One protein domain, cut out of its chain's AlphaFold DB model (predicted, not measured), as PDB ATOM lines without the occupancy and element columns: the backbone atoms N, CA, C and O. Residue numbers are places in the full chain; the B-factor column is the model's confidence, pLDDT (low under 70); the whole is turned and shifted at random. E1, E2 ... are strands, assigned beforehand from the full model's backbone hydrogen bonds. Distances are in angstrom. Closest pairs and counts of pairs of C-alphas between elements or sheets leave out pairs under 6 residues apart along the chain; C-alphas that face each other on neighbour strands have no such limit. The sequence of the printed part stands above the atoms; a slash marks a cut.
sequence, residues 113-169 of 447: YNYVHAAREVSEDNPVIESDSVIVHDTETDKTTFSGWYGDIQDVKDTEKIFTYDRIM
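This is residues 113 to 169 of the 447 residues of an uncharacterized protein of viral metagenome (UniProt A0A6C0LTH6). Little regular structure is here: a small three-stranded sheet, with loops making up most of the rest. The first stretch, residues 113 to 133, bears no named element and is tied by short pairings to E3 and the printed part's last residues. The printed part has 57 residues, 16 of them in E1, E2 and E3, in that order along the chain, with no named helix; the class is all strand. The sheet's order is E2, E1, E3, antiparallel; the whole is compact, radius of gyration of the C-alphas 10.4 A, spanning 25 by 22 by 21 A.

Start at inner strand E1, residues 134 to 138. Edge strand E2, residues 143 to 148, forms a hairpin with it, antiparallel at 160 degrees; look for N 136 and O 146, 2.9 A, within hydrogen-bond range. Edge strand E3, residues 160 to 164, is antiparallel to E1 at 152 degrees, with N 163 and O 135 at 2.8 A. Residues 120 to 121 pair antiparallel with 163 to 164 of E3, and 116 to 117 with 167 to 168.

Find C-alpha 134 at (170.245, 288.163, 209.659); E1 runs 13.3 A from there. E2 covers 14.8 A, and E3 13.6 A, ending at C-alpha 164, (172.050, 289.053, 204.998).

The farthest C-alphas, Asp 158 and Met 169, are 27.6 A apart. The printed part has no cut; the link E2 to E3 is long, and no printed residue is under 70 in pLDDT.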
ATOM      1  N   TYR A 113     174.498 279.907 208.072       94.88
ATOM      2  CA  TYR A 113     175.272 280.480 206.968       94.88
ATOM      3  C   TYR A 113     175.428 279.521 205.771       94.88
ATOM      4  O   TYR A 113     175.168 279.899 204.638       94.88
ATOM      5  N   ASN A 114     175.729 278.241 206.023       92.44
ATOM      6  CA  ASN A 114     175.930 277.237 204.965       92.44
ATOM      7  C   ASN A 114     174.635 276.739 204.286       92.44
ATOM      8  O   ASN A 114     174.712 275.899 203.396       92.44
ATOM      9  N   TYR A 115     173.455 277.199 204.720       95.38
ATOM     10  CA  TYR A 115     172.149 276.737 204.224       95.38
ATOM     11  C   TYR A 115     171.250 277.891 203.750       95.38
ATOM     12  O   TYR A 115     170.019 277.806 203.813       95.38
ATOM     13  N   VAL A 116     171.864 278.981 203.287       95.06
ATOM     14  CA  VAL A 116     171.182 280.103 202.629       95.06
ATOM     15  C   VAL A 116     171.810 280.396 201.271       95.06
ATOM     16  O   VAL A 116     172.966 280.064 201.019       95.06
ATOM     17  N   HIS A 117     171.043 281.029 200.390       94.00
ATOM     18  CA  HIS A 117     171.530 281.497 199.098       94.00
ATOM     19  C   HIS A 117     172.075 282.921 199.195       94.00
ATOM     20  O   HIS A 117     171.439 283.788 199.793       94.00
ATOM     21  N   ALA A 118     173.230 283.135 198.558       91.00
ATOM     22  CA  ALA A 118     173.878 284.436 198.401       91.00
ATOM     23  C   ALA A 118     174.034 285.208 199.725       91.00
ATOM     24  O   ALA A 118     173.603 286.353 199.843       91.00
ATOM     25  N   ALA A 119     174.648 284.571 200.727       92.81
ATOM     26  CA  ALA A 119     175.006 285.259 201.962       92.81
ATOM     27  C   ALA A 119     175.970 286.421 201.662       92.81
ATOM     28  O   ALA A 119     176.998 286.227 201.011       92.81
ATOM     29  N   ARG A 120     175.638 287.622 202.138       92.75
ATOM     30  CA  ARG A 120     176.422 288.851 201.953       92.75
ATOM     31  C   ARG A 120     176.701 289.485 203.303       92.75
ATOM     32  O   ARG A 120     175.787 289.621 204.113       92.75
ATOM     33  N   GLU A 121     177.959 289.837 203.543       93.88
ATOM     34  CA  GLU A 121     178.375 290.502 204.779       93.88
ATOM     35  C   GLU A 121     177.710 291.881 204.876       93.88
ATOM     36  O   GLU A 121     177.704 292.649 203.907       93.88
ATOM     37  N   VAL A 122     177.133 292.161 206.042       90.56
ATOM     38  CA  VAL A 122     176.590 293.466 206.416       90.56
ATOM     39  C   VAL A 122     177.695 294.214 207.150       90.56
ATOM     40  O   VAL A 122     178.148 293.777 208.208       90.56
ATOM     41  N   SER A 123     178.130 295.334 206.583       87.31
ATOM     42  CA  SER A 123     179.220 296.164 207.106       87.31
ATOM     43  C   SER A 123     178.889 297.648 206.956       87.31
ATOM     44  O   SER A 123     177.868 298.003 206.370       87.31
ATOM     45  N   GLU A 124     179.746 298.537 207.463       80.62
ATOM     46  CA  GLU A 124     179.587 299.983 207.245       80.62
ATOM     47  C   GLU A 124     179.591 300.348 205.749       80.62
ATOM     48  O   GLU A 124     178.816 301.200 205.319       80.62
ATOM     49  N   ASP A 125     180.399 299.644 204.948       79.06
ATOM     50  CA  ASP A 125     180.483 299.823 203.494       79.06
ATOM     51  C   ASP A 125     179.296 299.198 202.740       79.06
ATOM     52  O   ASP A 125     178.992 299.587 201.612       79.06
ATOM     53  N   ASN A 126     178.616 298.226 203.354       78.94
ATOM     54  CA  ASN A 126     177.447 297.557 202.794       78.94
ATOM     55  C   ASN A 126     176.366 297.342 203.872       78.94
ATOM     56  O   ASN A 126     176.190 296.224 204.363       78.94
ATOM     57  N   PRO A 127     175.626 298.399 204.256       80.19
ATOM     58  CA  PRO A 127     174.680 298.341 205.372       80.19
ATOM     59  C   PRO A 127     173.328 297.717 204.989       80.19
ATOM     60  O   PRO A 127     172.398 297.712 205.795       80.19
ATOM     61  N   VAL A 128     173.172 297.252 203.746       83.44
ATOM     62  CA  VAL A 128     171.887 296.788 203.218       83.44
ATOM     63  C   VAL A 128     171.525 295.436 203.831       83.44
ATOM     64  O   VAL A 128     172.287 294.474 203.757       83.44
ATOM     65  N   ILE A 129     170.324 295.364 204.404       83.56
ATOM     66  CA  ILE A 129     169.714 294.128 204.894       83.56
ATOM     67  C   ILE A 129     168.520 293.834 203.989       83.56
ATOM     68  O   ILE A 129     167.543 294.579 203.982       83.56
ATOM     69  N   GLU A 130     168.626 292.769 203.201       76.69
ATOM     70  CA  GLU A 130     167.623 292.398 202.194       76.69
ATOM     71  C   GLU A 130     166.689 291.284 202.685       76.69
ATOM     72  O   GLU A 130     165.593 291.108 202.158       76.69
ATOM     73  N   SER A 131     167.105 290.552 203.722       76.06
ATOM     74  CA  SER A 131     166.343 289.481 204.365       76.06
ATOM     75  C   SER A 131     165.572 289.950 205.600       76.06
ATOM     76  O   SER A 131     166.028 290.808 206.350       76.06
ATOM     77  N   ASP A 132     164.455 289.277 205.897       77.44
ATOM     78  CA  ASP A 132     163.665 289.503 207.123       77.44
ATOM     79  C   ASP A 132     164.430 289.167 208.424       77.44
ATOM     80  O   ASP A 132     164.056 289.596 209.517       77.44
ATOM     81  N   SER A 133     165.514 288.392 208.319       87.06
ATOM     82  CA  SER A 133     166.418 288.055 209.422       87.06
ATOM     83  C   SER A 133     167.869 288.017 208.965       87.06
ATOM     84  O   SER A 133     168.154 287.757 207.799       87.06
ATOM     85  N   VAL A 134     168.797 288.225 209.891       94.12
ATOM     86  CA  VAL A 134     170.245 288.163 209.659       94.12
ATOM     87  C   VAL A 134     170.861 286.928 210.312       94.12
ATOM     88  O   VAL A 134     170.228 286.233 211.116       94.12
ATOM     89  N   ILE A 135     172.104 286.641 209.948       96.06
ATOM     90  CA  ILE A 135     172.917 285.553 210.494       96.06
ATOM     91  C   ILE A 135     174.170 286.165 211.110       96.06
ATOM     92  O   ILE A 135     174.880 286.891 210.427       96.06
ATOM     93  N   VAL A 136     174.478 285.832 212.363       95.81
ATOM     94  CA  VAL A 136     175.815 286.064 212.928       95.81
ATOM     95  C   VAL A 136     176.601 284.769 212.794       95.81
ATOM     96  O   VAL A 136     176.147 283.705 213.237       95.81
ATOM     97  N   HIS A 137     177.748 284.842 212.134       95.88
ATOM     98  CA  HIS A 137     178.600 283.701 211.844       95.88
ATOM     99  C   HIS A 137     180.026 283.961 212.324       95.88
ATOM    100  O   HIS A 137     180.649 284.944 211.937       95.88
ATOM    101  N   ASP A 138     180.526 283.054 213.152       93.56
ATOM    102  CA  ASP A 138     181.900 283.043 213.638       93.56
ATOM    103  C   ASP A 138     182.811 282.429 212.572       93.56
ATOM    104  O   ASP A 138     182.733 281.224 212.301       93.56
ATOM    105  N   THR A 139     183.660 283.260 211.969       88.81
ATOM    106  CA  THR A 139     184.546 282.865 210.869       88.81
ATOM    107  C   THR A 139     185.685 281.955 211.308       88.81
ATOM    108  O   THR A 139     186.216 281.222 210.477       88.81
ATOM    109  N   GLU A 140     186.049 281.949 212.594       84.25
ATOM    110  CA  GLU A 140     187.075 281.033 213.100       84.25
ATOM    111  C   GLU A 140     186.494 279.644 213.357       84.25
ATOM    112  O   GLU A 140     187.076 278.625 212.976       84.25
ATOM    113  N   THR A 141     185.327 279.572 214.007       83.06
ATOM    114  CA  THR A 141     184.738 278.276 214.381       83.06
ATOM    115  C   THR A 141     183.818 277.670 213.321       83.06
ATOM    116  O   THR A 141     183.411 276.505 213.481       83.06
ATOM    117  N   ASP A 142     183.523 278.425 212.256       85.62
ATOM    118  CA  ASP A 142     182.591 278.103 211.167       85.62
ATOM    119  C   ASP A 142     181.202 277.735 211.712       85.62
ATOM    120  O   ASP A 142     180.610 276.690 211.409       85.62
ATOM    121  N   LYS A 143     180.697 278.563 212.631       90.12
ATOM    122  CA  LYS A 143     179.413 278.346 213.303       90.12
ATOM    123  C   LYS A 143     178.541 279.579 213.210       90.12
ATOM    124  O   LYS A 143     178.940 280.675 213.571       90.12
ATOM    125  N   THR A 144     177.284 279.359 212.844       93.94
ATOM    126  CA  THR A 144     176.234 280.348 213.085       93.94
ATOM    127  C   THR A 144     175.926 280.409 214.579       93.94
ATOM    128  O   THR A 144     175.473 279.419 215.166       93.94
ATOM    129  N   THR A 145     176.195 281.559 215.188       94.56
ATOM    130  CA  THR A 145     176.019 281.822 216.624       94.56
ATOM    131  C   THR A 145     174.713 282.549 216.921       94.56
ATOM    132  O   THR A 145     174.181 282.413 218.022       94.56
ATOM    133  N   PHE A 146     174.130 283.217 215.925       94.94
ATOM    134  CA  PHE A 146     172.798 283.805 215.998       94.94
ATOM    135  C   PHE A 146     172.107 283.793 214.632       94.94
ATOM    136  O   PHE A 146     172.750 283.887 213.590       94.94
ATOM    137  N   SER A 147     170.780 283.683 214.647       94.00
ATOM    138  CA  SER A 147     169.951 284.022 213.496       94.00
ATOM    139  C   SER A 147     168.601 284.528 213.985       94.00
ATOM    140  O   SER A 147     168.011 283.917 214.881       94.00
ATOM    141  N   GLY A 148     168.158 285.659 213.445       93.19
ATOM    142  CA  GLY A 148     166.988 286.382 213.929       93.19
ATOM    143  C   GLY A 148     166.977 287.828 213.453       93.19
ATOM    144  O   GLY A 148     167.641 288.173 212.474       93.19
ATOM    145  N   TRP A 149     166.208 288.676 214.130       91.00
ATOM    146  CA  TRP A 149     166.095 290.081 213.762       91.00
ATOM    147  C   TRP A 149     167.387 290.847 214.081       91.00
ATOM    148  O   TRP A 149     168.051 290.564 215.077       91.00
ATOM    149  N   TYR A 150     167.760 291.816 213.239       88.25
ATOM    150  CA  TYR A 150     169.043 292.519 213.369       88.25
ATOM    151  C   TYR A 150     169.191 293.254 214.706       88.25
ATOM    152  O   TYR A 150     170.240 293.174 215.334       88.25
ATOM    153  N   GLY A 151     168.140 293.921 215.192       86.81
ATOM    154  CA  GLY A 151     168.213 294.641 216.467       86.81
ATOM    155  C   GLY A 151     168.156 293.755 217.717       86.81
ATOM    156  O   GLY A 151     168.285 294.284 218.815       86.81
ATOM    157  N   ASP A 152     167.993 292.436 217.567       90.06
ATOM    158  CA  ASP A 152     168.121 291.476 218.674       90.06
ATOM    159  C   ASP A 152     169.577 291.015 218.876       90.06
ATOM    160  O   ASP A 152     169.873 290.260 219.808       90.06
ATOM    161  N   ILE A 153     170.494 291.449 218.004       90.06
ATOM    162  CA  ILE A 153     171.926 291.222 218.172       90.06
ATOM    163  C   ILE A 153     172.391 292.013 219.397       90.06
ATOM    164  O   ILE A 153     172.218 293.227 219.468       90.06
ATOM    165  N   GLN A 154     172.968 291.307 220.370       84.06
ATOM    166  CA  GLN A 154     173.487 291.910 221.597       84.06
ATOM    167  C   GLN A 154     174.954 292.296 221.418       84.06
ATOM    168  O   GLN A 154     175.262 293.460 221.195       84.06
ATOM    169  N   ASP A 155     175.834 291.295 221.449       85.19
ATOM    170  CA  ASP A 155     177.273 291.452 221.282       85.19
ATOM    171  C   ASP A 155     177.736 290.602 220.096       85.19
ATOM    172  O   ASP A 155     177.313 289.451 219.947       85.19
ATOM    173  N   VAL A 156     178.616 291.170 219.271       88.44
ATOM    174  CA  VAL A 156     179.297 290.479 218.170       88.44
ATOM    175  C   VAL A 156     180.777 290.452 218.506       88.44
ATOM    176  O   VAL A 156     181.369 291.492 218.789       88.44
ATOM    177  N   LYS A 157     181.370 289.260 218.533       92.94
ATOM    178  CA  LYS A 157     182.811 289.104 218.768       92.94
ATOM    179  C   LYS A 157     183.608 289.562 217.553       92.94
ATOM    180  O   LYS A 157     183.111 289.513 216.437       92.94
ATOM    181  N   ASP A 158     184.890 289.851 217.751       91.81
ATOM    182  CA  ASP A 158     185.810 290.211 216.659       91.81
ATOM    183  C   ASP A 158     185.899 289.138 215.557       91.81
ATOM    184  O   ASP A 158     186.180 289.442 214.401       91.81
ATOM    185  N   THR A 159     185.649 287.871 215.907       92.25
ATOM    186  CA  THR A 159     185.653 286.733 214.973       92.25
ATOM    187  C   THR A 159     184.303 286.512 214.291       92.25
ATOM    188  O   THR A 159     184.175 285.633 213.438       92.25
ATOM    189  N   GLU A 160     183.274 287.259 214.685       95.19
ATOM    190  CA  GLU A 160     181.912 287.117 214.201       95.19
ATOM    191  C   GLU A 160     181.568 288.210 213.194       95.19
ATOM    192  O   GLU A 160     181.910 289.380 213.342       95.19
ATOM    193  N   LYS A 161     180.841 287.810 212.155       95.25
ATOM    194  CA  LYS A 161     180.367 288.696 211.096       95.25
ATOM    195  C   LYS A 161     178.871 288.534 210.899       95.25
ATOM    196  O   LYS A 161     178.326 287.441 211.076       95.25
ATOM    197  N   ILE A 162     178.213 289.625 210.524       94.81
ATOM    198  CA  ILE A 162     176.775 289.653 210.258       94.81
ATOM    199  C   ILE A 162     176.552 289.467 208.760       94.81
ATOM    200  O   ILE A 162     177.226 290.093 207.949       94.81
ATOM    201  N   PHE A 163     175.586 288.633 208.391       95.12
ATOM    202  CA  PHE A 163     175.225 288.363 207.006       95.12
ATOM    203  C   PHE A 163     173.721 288.531 206.769       95.12
ATOM    204  O   PHE A 163     172.898 288.069 207.564       95.12
ATOM    205  N   THR A 164     173.374 289.140 205.636       94.75
ATOM    206  CA  THR A 164     172.050 289.053 204.998       94.75
ATOM    207  C   THR A 164     172.091 287.995 203.889       94.75
ATOM    208  O   THR A 164     173.167 287.498 203.555       94.75
ATOM    209  N   TYR A 165     170.946 287.585 203.350       94.12
ATOM    210  CA  TYR A 165     170.862 286.519 202.346       94.12
ATOM    211  C   TYR A 165     169.595 286.649 201.490       94.12
ATOM    212  O   TYR A 165     168.631 287.278 201.909       94.12
ATOM    213  N   ASP A 166     169.553 286.009 200.320       91.56
ATOM    214  CA  ASP A 166     168.379 286.077 199.430       91.56
ATOM    215  C   ASP A 166     167.214 285.232 199.964       91.56
ATOM    216  O   ASP A 166     166.071 285.674 200.057       91.56
ATOM    217  N   ARG A 167     167.500 283.963 200.278       93.38
ATOM    218  CA  ARG A 167     166.524 283.004 200.814       93.38
ATOM    219  C   ARG A 167     167.199 281.827 201.504       93.38
ATOM    220  O   ARG A 167     168.375 281.539 201.282       93.38
ATOM    221  N   ILE A 168     166.415 281.097 202.286       95.06
ATOM    222  CA  ILE A 168     166.821 279.839 202.916       95.06
ATOM    223  C   ILE A 168     166.734 278.702 201.885       95.06
ATOM    224  O   ILE A 168     165.829 278.696 201.044       95.06
ATOM    225  N   MET A 169     167.664 277.747 201.945       96.31
ATOM    226  CA  MET A 169     167.567 276.502 201.175       96.31
ATOM    227  C   MET A 169     166.380 275.649 201.653       96.31
ATOM    228  O   MET A 169     166.084 275.573 202.849       96.31
TER     229      MET A 169